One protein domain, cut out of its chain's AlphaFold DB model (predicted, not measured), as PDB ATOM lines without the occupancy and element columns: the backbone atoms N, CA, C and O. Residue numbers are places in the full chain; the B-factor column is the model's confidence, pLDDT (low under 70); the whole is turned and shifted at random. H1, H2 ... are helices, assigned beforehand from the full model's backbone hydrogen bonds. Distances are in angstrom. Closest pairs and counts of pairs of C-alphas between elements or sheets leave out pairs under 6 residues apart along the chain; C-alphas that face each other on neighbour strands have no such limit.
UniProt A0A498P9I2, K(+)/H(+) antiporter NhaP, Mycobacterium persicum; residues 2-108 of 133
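AT A GLANCE: This is residues 2 to 108 of the 133 residues of the protein "K(+)/H(+) antiporter NhaP" of Mycobacterium persicum (UniProt A0A498P9I2). Two long helices, H3 and H6, cross as a lopsided X; H5 folds back beside H6, H4 packs on H3, and H1 and H2 lie near H6. The 107 printed residues hold H1 to H6 in order; the class is all helix. It is only just loose, close to compact: radius of gyration of the C-alphas 15.7 A, spans 44, 28 and 25 A.

HOW THE PARTS SIT: H1, residues 2 to 7, and H2, residues 10 to 15, are apart. H3, residues 18 to 40, touches H6, residues 78 to 106, at a steep tilt of 58 degrees; C-alphas 24 and 88 are closest, 4.6 A. H4, residues 47 to 55, touches H3, C-alphas 54 and 36 closest, 5.5 A. H5, residues 61 to 72, makes a hairpin with H6. In H3, 17 of 19 O i to N i+4 pairs are within hydrogen-bond range.

IN THESE COORDINATES: C-alpha 2 is at (0.486, 23.149, -20.407); H6, 41.4 A long, ends at C-alpha 106 (10.741, 38.813, 2.333).

THE WHOLE: The printed part has no cut; residues 95 to 108 are under pLDDT 70.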
ATOM      1  N   ILE A   2       1.030  22.512 -19.188       75.31
ATOM      2  CA  ILE A   2       0.486  23.149 -20.407       75.31
ATOM      3  C   ILE A   2      -0.726  22.385 -20.963       75.31
ATOM      4  O   ILE A   2      -1.760  22.993 -21.181       75.31
ATOM      5  N   VAL A   3      -0.638  21.056 -21.093       78.38
ATOM      6  CA  VAL A   3      -1.771  20.222 -21.551       78.38
ATOM      7  C   VAL A   3      -2.984  20.362 -20.632       78.38
ATOM      8  O   VAL A   3      -4.095  20.535 -21.103       78.38
ATOM      9  N   PHE A   4      -2.766  20.331 -19.316       77.44
ATOM     10  CA  PHE A   4      -3.836  20.521 -18.341       77.44
ATOM     11  C   PHE A   4      -4.435  21.932 -18.428       77.44
ATOM     12  O   PHE A   4      -5.642  22.067 -18.496       77.44
ATOM     13  N   GLY A   5      -3.609  22.975 -18.521       74.19
ATOM     14  CA  GLY A   5      -4.060  24.354 -18.714       74.19
ATOM     15  C   GLY A   5      -4.819  24.561 -20.025       74.19
ATOM     16  O   GLY A   5      -5.775  25.319 -20.045       74.19
ATOM     17  N   ALA A   6      -4.460  23.840 -21.090       81.06
ATOM     18  CA  ALA A   6      -5.188  23.864 -22.356       81.06
ATOM     19  C   ALA A   6      -6.586  23.223 -22.266       81.06
ATOM     20  O   ALA A   6      -7.437  23.525 -23.096       81.06
ATOM     21  N   LEU A   7      -6.838  22.366 -21.266       77.69
ATOM     22  CA  LEU A   7      -8.174  21.824 -20.988       77.69
ATOM     23  C   LEU A   7      -9.074  22.834 -20.258       77.69
ATOM     24  O   LEU A   7     -10.291  22.679 -20.279       77.69
ATOM     25  N   LEU A   8      -8.501  23.862 -19.620       78.50
ATOM     26  CA  LEU A   8      -9.260  24.913 -18.946       78.50
ATOM     27  C   LEU A   8      -9.599  26.037 -19.928       78.50
ATOM     28  O   LEU A   8      -8.871  27.023 -20.044       78.50
ATOM     29  N   THR A   9     -10.719  25.897 -20.632       81.81
ATOM     30  CA  THR A   9     -11.254  26.964 -21.485       81.81
ATOM     31  C   THR A   9     -12.059  27.984 -20.666       81.81
ATOM     32  O   THR A   9     -12.685  27.617 -19.666       81.81
ATOM     33  N   PRO A  10     -12.082  29.273 -21.064       78.31
ATOM     34  CA  PRO A  10     -12.904  30.294 -20.407       78.31
ATOM     35  C   PRO A  10     -14.386  29.909 -20.334       78.31
ATOM     36  O   PRO A  10     -15.040  30.141 -19.315       78.31
ATOM     37  N   GLU A  11     -14.897  29.259 -21.380       80.00
ATOM     38  CA  GLU A  11     -16.274  28.773 -21.448       80.00
ATOM     39  C   GLU A  11     -16.543  27.721 -20.362       80.00
ATOM     40  O   GLU A  11     -17.538  27.822 -19.643       80.00
ATOM     41  N   TRP A  12     -15.624  26.767 -20.169       82.88
ATOM     42  CA  TRP A  12     -15.734  25.743 -19.125       82.88
ATOM     43  C   TRP A  12     -15.691  26.355 -17.719       82.88
ATOM     44  O   TRP A  12     -16.518  26.010 -16.873       82.88
ATOM     45  N   LEU A  13     -14.810  27.338 -17.479       77.69
ATOM     46  CA  LEU A  13     -14.757  28.051 -16.194       77.69
ATOM     47  C   LEU A  13     -16.074  28.767 -15.865       77.69
ATOM     48  O   LEU A  13     -16.475  28.800 -14.700       77.69
ATOM     49  N   SER A  14     -16.733  29.354 -16.866       77.19
ATOM     50  CA  SER A  14     -18.014  30.047 -16.673       77.19
ATOM     51  C   SER A  14     -19.200  29.096 -16.476       77.19
ATOM     52  O   SER A  14     -20.187  29.474 -15.848       77.19
ATOM     53  N   GLY A  15     -19.087  27.854 -16.961       79.69
ATOM     54  CA  GLY A  15     -20.057  26.783 -16.726       79.69
ATOM     55  C   GLY A  15     -19.981  26.168 -15.324       79.69
ATOM     56  O   GLY A  15     -20.911  25.474 -14.910       79.69
ATOM     57  N   LEU A  16     -18.908  26.427 -14.567       82.50
ATOM     58  CA  LEU A  16     -18.749  25.876 -13.225       82.50
ATOM     59  C   LEU A  16     -19.742  26.483 -12.231       82.50
ATOM     60  O   LEU A  16     -19.900  27.698 -12.112       82.50
ATOM     61  N   SER A  17     -20.337  25.620 -11.408       84.00
ATOM     62  CA  SER A  17     -21.168  26.082 -10.298       84.00
ATOM     63  C   SER A  17     -20.347  26.923  -9.311       84.00
ATOM     64  O   SER A  17     -19.221  26.577  -8.949       84.00
ATOM     65  N   TRP A  18     -20.944  27.993  -8.781       85.75
ATOM     66  CA  TRP A  18     -20.301  28.831  -7.756       85.75
ATOM     67  C   TRP A  18     -19.867  28.020  -6.513       85.75
ATOM     68  O   TRP A  18     -18.903  28.359  -5.831       85.75
ATOM     69  N   ARG A  19     -20.553  26.899  -6.242       84.81
ATOM     70  CA  ARG A  19     -20.232  25.959  -5.159       84.81
ATOM     71  C   ARG A  19     -18.856  25.318  -5.337       84.81
ATOM     72  O   ARG A  19     -18.147  25.159  -4.347       84.81
ATOM     73  N   ALA A  20     -18.474  24.977  -6.569       84.12
ATOM     74  CA  ALA A  20     -17.163  24.398  -6.864       84.12
ATOM     75  C   ALA A  20     -16.036  25.398  -6.562       84.12
ATOM     76  O   ALA A  20     -15.025  25.026  -5.967       84.12
ATOM     77  N   TRP A  21     -16.256  26.680  -6.868       83.12
ATOM     78  CA  TRP A  21     -15.331  27.761  -6.523       83.12
ATOM     79  C   TRP A  21     -15.158  27.920  -5.010       83.12
ATOM     80  O   TRP A  21     -14.030  27.936  -4.519       83.12
ATOM     81  N   VAL A  22     -16.256  27.976  -4.250       86.25
ATOM     82  CA  VAL A  22     -16.200  28.068  -2.779       86.25
ATOM     83  C   VAL A  22     -15.501  26.859  -2.171       86.25
ATOM     84  O   VAL A  22     -14.638  27.011  -1.307       86.25
ATOM     85  N   PHE A  23     -15.847  25.658  -2.634       85.75
ATOM     86  CA  PHE A  23     -15.227  24.430  -2.160       85.75
ATOM     87  C   PHE A  23     -13.715  24.436  -2.412       85.75
ATOM     88  O   PHE A  23     -12.941  24.177  -1.491       85.75
ATOM     89  N   ALA A  24     -13.288  24.809  -3.620       84.19
ATOM     90  CA  ALA A  24     -11.878  24.920  -3.970       84.19
ATOM     91  C   ALA A  24     -11.130  25.903  -3.060       84.19
ATOM     92  O   ALA A  24     -10.060  25.568  -2.548       84.19
ATOM     93  N   VAL A  25     -11.707  27.079  -2.793       83.62
ATOM     94  CA  VAL A  25     -11.124  28.067  -1.868       83.62
ATOM     95  C   VAL A  25     -10.956  27.470  -0.469       83.62
ATOM     96  O   VAL A  25      -9.869  27.558   0.102       83.62
ATOM     97  N   ILE A  26     -11.991  26.820   0.073       84.56
ATOM     98  CA  ILE A  26     -11.948  26.212   1.414       84.56
ATOM     99  C   ILE A  26     -10.880  25.116   1.484       84.56
ATOM    100  O   ILE A  26     -10.109  25.063   2.446       84.56
ATOM    101  N   VAL A  27     -10.797  24.259   0.466       82.31
ATOM    102  CA  VAL A  27      -9.802  23.181   0.402       82.31
ATOM    103  C   VAL A  27      -8.385  23.749   0.350       82.31
ATOM    104  O   VAL A  27      -7.515  23.298   1.101       82.31
ATOM    105  N   ILE A  28      -8.146  24.764  -0.482       77.06
ATOM    106  CA  ILE A  28      -6.833  25.408  -0.603       77.06
ATOM    107  C   ILE A  28      -6.449  26.116   0.700       77.06
ATOM    108  O   ILE A  28      -5.304  26.000   1.132       77.06
ATOM    109  N   ALA A  29      -7.385  26.811   1.345       76.56
ATOM    110  CA  ALA A  29      -7.119  27.564   2.566       76.56
ATOM    111  C   ALA A  29      -6.970  26.673   3.811       76.56
ATOM    112  O   ALA A  29      -6.232  27.030   4.724       76.56
ATOM    113  N   THR A  30      -7.645  25.519   3.856       77.69
ATOM    114  CA  THR A  30      -7.739  24.699   5.079       77.69
ATOM    115  C   THR A  30      -6.942  23.404   4.971       77.69
ATOM    116  O   THR A  30      -6.077  23.135   5.803       77.69
ATOM    117  N   ILE A  31      -7.194  22.599   3.932       78.75
ATOM    118  CA  ILE A  31      -6.623  21.247   3.820       78.75
ATOM    119  C   ILE A  31      -5.128  21.315   3.519       78.75
ATOM    120  O   ILE A  31      -4.353  20.573   4.120       78.75
ATOM    121  N   ARG A  32      -4.699  22.217   2.628       74.00
ATOM    122  CA  ARG A  32      -3.278  22.345   2.267       74.00
ATOM    123  C   ARG A  32      -2.368  22.687   3.450       74.00
ATOM    124  O   ARG A  32      -1.439  21.915   3.693       74.00
ATOM    125  N   PRO A  33      -2.586  23.788   4.194       71.19
ATOM    126  CA  PRO A  33      -1.725  24.100   5.328       71.19
ATOM    127  C   PRO A  33      -1.843  23.036   6.416       71.19
ATOM    128  O   PRO A  33      -0.823  22.666   6.985       71.19
ATOM    129  N   ALA A  34      -3.033  22.473   6.657       77.81
ATOM    130  CA  ALA A  34      -3.203  21.405   7.638       77.81
ATOM    131  C   ALA A  34      -2.379  20.155   7.292       77.81
ATOM    132  O   ALA A  34      -1.631  19.669   8.138       77.81
ATOM    133  N   ALA A  35      -2.453  19.667   6.049       76.75
ATOM    134  CA  ALA A  35      -1.692  18.503   5.597       76.75
ATOM    135  C   ALA A  35      -0.182  18.739   5.710       76.75
ATOM    136  O   ALA A  35       0.566  17.849   6.120       76.75
ATOM    137  N   MET A  36       0.270  19.956   5.400       71.44
ATOM    138  CA  MET A  36       1.689  20.257   5.454       71.44
ATOM    139  C   MET A  36       2.198  20.473   6.883       71.44
ATOM    140  O   MET A  36       3.237  19.917   7.242       71.44
ATOM    141  N   LEU A  37       1.443  21.175   7.736       71.38
ATOM    142  CA  LEU A  37       1.734  21.272   9.170       71.38
ATOM    143  C   LEU A  37       1.769  19.886   9.821       71.38
ATOM    144  O   LEU A  37       2.649  19.635  10.644       71.38
ATOM    145  N   LEU A  38       0.858  18.991   9.427       80.00
ATOM    146  CA  LEU A  38       0.823  17.612   9.906       80.00
ATOM    147  C   LEU A  38       2.074  16.839   9.467       80.00
ATOM    148  O   LEU A  38       2.702  16.178  10.294       80.00
ATOM    149  N   SER A  39       2.497  16.983   8.206       74.62
ATOM    150  CA  SER A  39       3.728  16.362   7.697       74.62
ATOM    151  C   SER A  39       4.994  16.893   8.383       74.62
ATOM    152  O   SER A  39       5.960  16.150   8.547       74.62
ATOM    153  N   LEU A  40       5.004  18.165   8.791       72.12
ATOM    154  CA  LEU A  40       6.127  18.813   9.479       72.12
ATOM    155  C   LEU A  40       6.068  18.679  11.010       72.12
ATOM    156  O   LEU A  40       6.995  19.106  11.703       72.12
ATOM    157  N   MET A  41       5.002  18.091  11.561       74.38
ATOM    158  CA  MET A  41       4.784  18.001  13.009       74.38
ATOM    159  C   MET A  41       5.892  17.212  13.720       74.38
ATOM    160  O   MET A  41       6.192  17.484  14.882       74.38
ATOM    161  N   ARG A  42       6.544  16.281  13.012       76.12
ATOM    162  CA  ARG A  42       7.625  15.433  13.536       76.12
ATOM    163  C   ARG A  42       9.034  16.009  13.322       76.12
ATOM    164  O   ARG A  42      10.011  15.390  13.740       76.12
ATOM    165  N   THR A  43       9.167  17.178  12.701       73.12
ATOM    166  CA  THR A  43      10.475  17.749  12.345       73.12
ATOM    167  C   THR A  43      10.951  18.759  13.394       73.12
ATOM    168  O   THR A  43      10.167  19.572  13.889       73.12
ATOM    169  N   ARG A  44      12.256  18.762  13.703       72.94
ATOM    170  CA  ARG A  44      12.918  19.704  14.635       72.94
ATOM    171  C   ARG A  44      13.124  21.118  14.049       72.94
ATOM    172  O   ARG A  44      14.121  21.760  14.345       72.94
ATOM    173  N   LEU A  45      12.208  21.581  13.200       72.50
ATOM    174  CA  LEU A  45      12.260  22.910  12.579       72.50
ATOM    175  C   LEU A  45      11.592  23.952  13.478       72.50
ATOM    176  O   LEU A  45      10.549  23.674  14.089       72.50
ATOM    177  N   THR A  46      12.161  25.155  13.514       77.06
ATOM    178  CA  THR A  46      11.555  26.326  14.161       77.06
ATOM    179  C   THR A  46      10.229  26.696  13.481       77.06
ATOM    180  O   THR A  46       9.960  26.318  12.338       77.06
ATOM    181  N   ARG A  47       9.343  27.432  14.175       69.50
ATOM    182  CA  ARG A  47       8.022  27.810  13.620       69.50
ATOM    183  C   ARG A  47       8.131  28.571  12.293       69.50
ATOM    184  O   ARG A  47       7.270  28.381  11.437       69.50
ATOM    185  N   GLN A  48       9.171  29.388  12.124       68.25
ATOM    186  CA  GLN A  48       9.423  30.143  10.896       68.25
ATOM    187  C   GLN A  48       9.834  29.214   9.749       68.25
ATOM    188  O   GLN A  48       9.174  29.216   8.716       68.25
ATOM    189  N   GLU A  49      10.816  28.332   9.954       68.69
ATOM    190  CA  GLU A  49      11.231  27.350   8.937       68.69
ATOM    191  C   GLU A  49      10.092  26.401   8.548       68.69
ATOM    192  O   GLU A  49       9.960  26.021   7.387       68.69
ATOM    193  N   ARG A  50       9.227  26.044   9.507       71.31
ATOM    194  CA  ARG A  50       8.044  25.216   9.263       71.31
ATOM    195  C   ARG A  50       7.012  25.919   8.383       71.31
ATOM    196  O   ARG A  50       6.463  25.275   7.495       71.31
ATOM    197  N   LEU A  51       6.745  27.207   8.618       68.56
ATOM    198  CA  LEU A  51       5.840  27.991   7.771       68.56
ATOM    199  C   LEU A  51       6.411  28.147   6.363       68.56
ATOM    200  O   LEU A  51       5.688  27.953   5.391       68.56
ATOM    201  N   THR A  52       7.707  28.430   6.257       65.88
ATOM    202  CA  THR A  52       8.404  28.573   4.977       65.88
ATOM    203  C   THR A  52       8.376  27.255   4.207       65.88
ATOM    204  O   THR A  52       7.891  27.212   3.082       65.88
ATOM    205  N   ALA A  53       8.768  26.139   4.824       66.69
ATOM    206  CA  ALA A  53       8.693  24.819   4.197       66.69
ATOM    207  C   ALA A  53       7.257  24.446   3.794       66.69
ATOM    208  O   ALA A  53       7.049  23.918   2.703       66.69
ATOM    209  N   ALA A  54       6.263  24.763   4.635       65.44
ATOM    210  CA  ALA A  54       4.856  24.549   4.311       65.44
ATOM    211  C   ALA A  54       4.360  25.415   3.148       65.44
ATOM    212  O   ALA A  54       3.479  25.000   2.394       65.44
ATOM    213  N   TRP A  55       4.952  26.590   2.970       64.75
ATOM    214  CA  TRP A  55       4.663  27.475   1.853       64.75
ATOM    215  C   TRP A  55       5.352  27.038   0.547       64.75
ATOM    216  O   TRP A  55       4.784  27.204  -0.536       64.75
ATOM    217  N   PHE A  56       6.544  26.435   0.642       61.91
ATOM    218  CA  PHE A  56       7.390  26.015  -0.486       61.91
ATOM    219  C   PHE A  56       7.135  24.580  -1.000       61.91
ATOM    220  O   PHE A  56       7.885  24.092  -1.846       61.91
ATOM    221  N   GLY A  57       6.085  23.889  -0.537       59.03
ATOM    222  CA  GLY A  57       5.804  22.499  -0.920       59.03
ATOM    223  C   GLY A  57       5.713  22.251  -2.440       59.03
ATOM    224  O   GLY A  57       5.145  23.079  -3.159       59.03
ATOM    225  N   PRO A  58       6.254  21.118  -2.949       51.44
ATOM    226  CA  PRO A  58       6.393  20.825  -4.378       51.44
ATOM    227  C   PRO A  58       5.042  20.882  -5.102       51.44
ATOM    228  O   PRO A  58       4.094  20.165  -4.773       51.44
ATOM    229  N   LYS A  59       4.939  21.781  -6.087       60.00
ATOM    230  CA  LYS A  59       3.652  22.224  -6.631       60.00
ATOM    231  C   LYS A  59       3.163  21.366  -7.802       60.00
ATOM    232  O   LYS A  59       3.700  21.397  -8.904       60.00
ATOM    233  N   GLY A  60       2.052  20.667  -7.573       61.72
ATOM    234  CA  GLY A  60       0.973  20.510  -8.559       61.72
ATOM    235  C   GLY A  60       1.020  19.311  -9.507       61.72
ATOM    236  O   GLY A  60      -0.035  18.922 -10.003       61.72
ATOM    237  N   PHE A  61       2.176  18.676  -9.734       71.50
ATOM    238  CA  PHE A  61       2.240  17.545 -10.674       71.50
ATOM    239  C   PHE A  61       1.400  16.345 -10.215       71.50
ATOM    240  O   PHE A  61       0.555  15.867 -10.968       71.50
ATOM    241  N   ALA A  62       1.571  15.913  -8.962       74.69
ATOM    242  CA  ALA A  62       0.831  14.777  -8.413       74.69
ATOM    243  C   ALA A  62      -0.690  15.003  -8.451       74.69
ATOM    244  O   ALA A  62      -1.433  14.116  -8.853       74.69
ATOM    245  N   SER A  63      -1.160  16.206  -8.103       75.06
ATOM    246  CA  SER A  63      -2.590  16.537  -8.115       75.06
ATOM    247  C   SER A  63      -3.209  16.452  -9.512       75.06
ATOM    248  O   SER A  63      -4.324  15.961  -9.633       75.06
ATOM    249  N   VAL A  64      -2.497  16.867 -10.567       79.06
ATOM    250  CA  VAL A  64      -2.992  16.722 -11.951       79.06
ATOM    251  C   VAL A  64      -3.057  15.261 -12.366       79.06
ATOM    252  O   VAL A  64      -4.049  14.851 -12.960       79.06
ATOM    253  N   VAL A  65      -2.038  14.467 -12.031       82.38
ATOM    254  CA  VAL A  65      -2.055  13.024 -12.311       82.38
ATOM    255  C   VAL A  65      -3.242  12.363 -11.611       82.38
ATOM    256  O   VAL A  65      -3.978  11.623 -12.254       82.38
ATOM    257  N   TYR A  66      -3.490  12.683 -10.338       80.62
ATOM    258  CA  TYR A  66      -4.654  12.169  -9.614       80.62
ATOM    259  C   TYR A  66      -5.986  12.672 -10.182       80.62
ATOM    260  O   TYR A  66      -6.932  11.894 -10.249       80.62
ATOM    261  N   GLY A  67      -6.068  13.925 -10.636       79.50
ATOM    262  CA  GLY A  67      -7.265  14.453 -11.297       79.50
ATOM    263  C   GLY A  67      -7.582  13.733 -12.609       79.50
ATOM    264  O   GLY A  67      -8.727  13.354 -12.846       79.50
ATOM    265  N   LEU A  68      -6.563  13.470 -13.428       81.94
ATOM    266  CA  LEU A  68      -6.711  12.689 -14.658       81.94
ATOM    267  C   LEU A  68      -7.034  11.218 -14.366       81.94
ATOM    268  O   LEU A  68      -7.853  10.622 -15.061       81.94
ATOM    269  N   LEU A  69      -6.434  10.641 -13.323       82.06
ATOM    270  CA  LEU A  69      -6.742   9.283 -12.884       82.06
ATOM    271  C   LEU A  69      -8.197   9.166 -12.418       82.06
ATOM    272  O   LEU A  69      -8.869   8.208 -12.784       82.06
ATOM    273  N   ALA A  70      -8.704  10.149 -11.669       79.00
ATOM    274  CA  ALA A  70     -10.096  10.187 -11.224       79.00
ATOM    275  C   ALA A  70     -11.077  10.259 -12.405       79.00
ATOM    276  O   ALA A  70     -12.086   9.554 -12.403       79.00
ATOM    277  N   LEU A  71     -10.748  11.031 -13.447       78.50
ATOM    278  CA  LEU A  71     -11.546  11.091 -14.675       78.50
ATOM    279  C   LEU A  71     -11.605   9.727 -15.392       78.50
ATOM    280  O   LEU A  71     -12.641   9.360 -15.948       78.50
ATOM    281  N   GLN A  72     -10.511   8.963 -15.340       79.69
ATOM    282  CA  GLN A  72     -10.398   7.636 -15.956       79.69
ATOM    283  C   GLN A  72     -10.888   6.483 -15.066       79.69
ATOM    284  O   GLN A  72     -11.025   5.361 -15.544       79.69
ATOM    285  N   ALA A  73     -11.182   6.731 -13.788       78.62
ATOM    286  CA  ALA A  73     -11.521   5.690 -12.815       78.62
ATOM    287  C   ALA A  73     -12.914   5.056 -13.018       78.62
ATOM    288  O   ALA A  73     -13.267   4.127 -12.297       78.62
ATOM    289  N   GLY A  74     -13.718   5.539 -13.974       74.75
ATOM    290  CA  GLY A  74     -15.040   4.974 -14.278       74.75
ATOM    291  C   GLY A  74     -16.097   5.195 -13.187       74.75
ATOM    292  O   GLY A  74     -17.094   4.481 -13.146       74.75
ATOM    293  N   ILE A  75     -15.881   6.165 -12.297       79.62
ATOM    294  CA  ILE A  75     -16.798   6.518 -11.206       79.62
ATOM    295  C   ILE A  75     -18.041   7.270 -11.711       79.62
ATOM    296  O   ILE A  75     -17.983   7.998 -12.706       79.62
ATOM    297  N   ALA A  76     -19.161   7.122 -10.995       77.12
ATOM    298  CA  ALA A  76     -20.323   7.995 -11.164       77.12
ATOM    299  C   ALA A  76     -19.918   9.456 -10.884       77.12
ATOM    300  O   ALA A  76     -19.062   9.706 -10.037       77.12
ATOM    301  N   ASP A  77     -20.491  10.408 -11.625       79.88
ATOM    302  CA  ASP A  77     -20.191  11.846 -11.510       79.88
ATOM    303  C   ASP A  77     -18.715  12.236 -11.737       79.88
ATOM    304  O   ASP A  77     -18.235  13.249 -11.224       79.88
ATOM    305  N   ARG A  78     -17.978  11.464 -12.553       77.12
ATOM    306  CA  ARG A  78     -16.573  11.745 -12.921       77.12
ATOM    307  C   ARG A  78     -16.323  13.179 -13.405       77.12
ATOM    308  O   ARG A  78     -15.258  13.723 -13.139       77.12
ATOM    309  N   GLU A  79     -17.292  13.776 -14.098       76.94
ATOM    310  CA  GLU A  79     -17.212  15.151 -14.607       76.94
ATOM    311  C   GLU A  79     -17.231  16.153 -13.455       76.94
ATOM    312  O   GLU A  79     -16.352  16.999 -13.378       76.94
ATOM    313  N   LEU A  80     -18.124  15.980 -12.477       80.88
ATOM    314  CA  LEU A  80     -18.184  16.839 -11.294       80.88
ATOM    315  C   LEU A  80     -16.904  16.733 -10.455       80.88
ATOM    316  O   LEU A  80     -16.376  17.741  -9.984       80.88
ATOM    317  N   VAL A  81     -16.383  15.516 -10.275       80.81
ATOM    318  CA  VAL A  81     -15.113  15.299  -9.563       80.81
ATOM    319  C   VAL A  81     -13.964  15.971 -10.309       80.81
ATOM    320  O   VAL A  81     -13.151  16.660  -9.688       80.81
ATOM    321  N   PHE A  82     -13.904  15.802 -11.628       80.94
ATOM    322  CA  PHE A  82     -12.900  16.449 -12.460       80.94
ATOM    323  C   PHE A  82     -13.009  17.972 -12.391       80.94
ATOM    324  O   PHE A  82     -11.988  18.617 -12.179       80.94
ATOM    325  N   ASP A  83     -14.214  18.537 -12.459       83.38
ATOM    326  CA  ASP A  83     -14.456  19.978 -12.374       83.38
ATOM    327  C   ASP A  83     -13.946  20.566 -11.064       83.38
ATOM    328  O   ASP A  83     -13.191  21.545 -11.058       83.38
ATOM    329  N   VAL A  84     -14.282  19.923  -9.946       82.88
ATOM    330  CA  VAL A  84     -13.839  20.347  -8.615       82.88
ATOM    331  C   VAL A  84     -12.322  20.225  -8.471       82.88
ATOM    332  O   VAL A  84     -11.670  21.142  -7.962       82.88
ATOM    333  N   VAL A  85     -11.726  19.122  -8.925       81.81
ATOM    334  CA  VAL A  85     -10.269  18.944  -8.874       81.81
ATOM    335  C   VAL A  85      -9.577  19.966  -9.770       81.81
ATOM    336  O   VAL A  85      -8.587  20.575  -9.358       81.81
ATOM    337  N   ALA A  86     -10.105  20.201 -10.968       81.19
ATOM    338  CA  ALA A  86      -9.463  21.046 -11.948       81.19
ATOM    339  C   ALA A  86      -9.505  22.525 -11.563       81.19
ATOM    340  O   ALA A  86      -8.464  23.188 -11.609       81.19
ATOM    341  N   VAL A  87     -10.646  23.016 -11.068       83.81
ATOM    342  CA  VAL A  87     -10.740  24.382 -10.533       83.81
ATOM    343  C   VAL A  87      -9.872  24.557  -9.286       83.81
ATOM    344  O   VAL A  87      -9.210  25.581  -9.142       83.81
ATOM    345  N   THR A  88      -9.774  23.536  -8.428       82.25
ATOM    346  CA  THR A  88      -8.891  23.565  -7.249       82.25
ATOM    347  C   THR A  88      -7.419  23.662  -7.650       82.25
ATOM    348  O   THR A  88      -6.663  24.443  -7.068       82.25
ATOM    349  N   ILE A  89      -6.992  22.906  -8.662       78.81
ATOM    350  CA  ILE A  89      -5.617  22.965  -9.174       78.81
ATOM    351  C   ILE A  89      -5.347  24.327  -9.814       78.81
ATOM    352  O   ILE A  89      -4.332  24.946  -9.500       78.81
ATOM    353  N   ALA A  90      -6.247  24.816 -10.667       79.81
ATOM    354  CA  ALA A  90      -6.081  26.092 -11.357       79.81
ATOM    355  C   ALA A  90      -6.028  27.274 -10.390       79.81
ATOM    356  O   ALA A  90      -5.102  28.084 -10.456       79.81
ATOM    357  N   LEU A  91      -6.962  27.325  -9.439       78.50
ATOM    358  CA  LEU A  91      -7.000  28.354  -8.409       78.50
ATOM    359  C   LEU A  91      -5.761  28.283  -7.514       78.50
ATOM    360  O   LEU A  91      -5.180  29.311  -7.177       78.50
ATOM    361  N   SER A  92      -5.303  27.075  -7.181       75.25
ATOM    362  CA  SER A  92      -4.058  26.906  -6.441       75.25
ATOM    363  C   SER A  92      -2.853  27.420  -7.221       75.25
ATOM    364  O   SER A  92      -2.008  28.069  -6.612       75.25
ATOM    365  N   ILE A  93      -2.737  27.125  -8.518       73.88
ATOM    366  CA  ILE A  93      -1.627  27.619  -9.343       73.88
ATOM    367  C   ILE A  93      -1.686  29.147  -9.414       73.88
ATOM    368  O   ILE A  93      -0.666  29.785  -9.180       73.88
ATOM    369  N   ALA A  94      -2.862  29.730  -9.655       73.94
ATOM    370  CA  ALA A  94      -3.042  31.178  -9.733       73.94
ATOM    371  C   ALA A  94      -2.665  31.890  -8.420       73.94
ATOM    372  O   ALA A  94      -1.856  32.819  -8.428       73.94
ATOM    373  N   LEU A  95      -3.189  31.417  -7.283       69.75
ATOM    374  CA  LEU A  95      -2.913  31.993  -5.962       69.75
ATOM    375  C   LEU A  95      -1.433  31.870  -5.583       69.75
ATOM    376  O   LEU A  95      -0.815  32.834  -5.132       69.75
ATOM    377  N   HIS A  96      -0.833  30.693  -5.776       64.12
ATOM    378  CA  HIS A  96       0.551  30.465  -5.354       64.12
ATOM    379  C   HIS A  96       1.578  31.060  -6.323       64.12
ATOM    380  O   HIS A  96       2.580  31.589  -5.855       64.12
ATOM    381  N   SER A  97       1.316  31.065  -7.636       62.94
ATOM    382  CA  SER A  97       2.202  31.691  -8.632       62.94
ATOM    383  C   SER A  97       2.360  33.196  -8.404       62.94
ATOM    384  O   SER A  97       3.412  33.744  -8.718       62.94
ATOM    385  N   SER A  98       1.344  33.869  -7.854       55.69
ATOM    386  CA  SER A  98       1.433  35.287  -7.487       55.69
ATOM    387  C   SER A  98       2.083  35.501  -6.113       55.69
ATOM    388  O   SER A  98       2.754  36.510  -5.906       55.69
ATOM    389  N   THR A  99       1.951  34.540  -5.192       55.00
ATOM    390  CA  THR A  99       2.466  34.676  -3.819       55.00
ATOM    391  C   THR A  99       3.927  34.222  -3.649       55.00
ATOM    392  O   THR A  99       4.569  34.570  -2.660       55.00
ATOM    393  N   ASP A 100       4.499  33.503  -4.619       49.66
ATOM    394  CA  ASP A 100       5.907  33.073  -4.580       49.66
ATOM    395  C   ASP A 100       6.907  34.252  -4.680       49.66
ATOM    396  O   ASP A 100       7.958  34.231  -4.038       49.66
ATOM    397  N   ALA A 101       6.571  35.322  -5.410       51.38
ATOM    398  CA  ALA A 101       7.424  36.507  -5.581       51.38
ATOM    399  C   ALA A 101       7.594  37.386  -4.313       51.38
ATOM    400  O   ALA A 101       8.730  37.754  -3.988       51.38
ATOM    401  N   PRO A 102       6.537  37.723  -3.545       52.94
ATOM    402  CA  PRO A 102       6.693  38.530  -2.333       52.94
ATOM    403  C   PRO A 102       7.395  37.779  -1.191       52.94
ATOM    404  O   PRO A 102       8.186  38.386  -0.473       52.94
ATOM    405  N   ILE A 103       7.195  36.463  -1.045       52.72
ATOM    406  CA  ILE A 103       7.853  35.673   0.014       52.72
ATOM    407  C   ILE A 103       9.339  35.448  -0.273       52.72
ATOM    408  O   ILE A 103      10.139  35.523   0.654       52.72
ATOM    409  N   ALA A 104       9.737  35.267  -1.537       51.53
ATOM    410  CA  ALA A 104      11.154  35.246  -1.912       51.53
ATOM    411  C   ALA A 104      11.855  36.590  -1.628       51.53
ATOM    412  O   ALA A 104      13.029  36.615  -1.274       51.53
ATOM    413  N   THR A 105      11.119  37.701  -1.725       52.47
ATOM    414  CA  THR A 105      11.632  39.045  -1.414       52.47
ATOM    415  C   THR A 105      11.691  39.300   0.098       52.47
ATOM    416  O   THR A 105      12.602  39.968   0.577       52.47
ATOM    417  N   MET A 106      10.753  38.737   0.867       55.53
ATOM    418  CA  MET A 106      10.741  38.813   2.333       55.53
ATOM    419  C   MET A 106      11.783  37.886   2.980       55.53
ATOM    420  O   MET A 106      12.262  38.160   4.076       55.53
ATOM    421  N   LEU A 107      12.176  36.825   2.269       50.50
ATOM    422  CA  LEU A 107      13.286  35.929   2.592       50.50
ATOM    423  C   LEU A 107      14.594  36.382   1.919       50.50
ATOM    424  O   LEU A 107      15.414  35.550   1.528       50.50
ATOM    425  N   ARG A 108      14.810  37.696   1.777       52.00
ATOM    426  CA  ARG A 108      16.149  38.242   1.550       52.00
ATOM    427  C   ARG A 108      16.935  38.036   2.845       52.00
ATOM    428  O   ARG A 108      17.050  38.927   3.673       52.00
TER     429      ARG A 108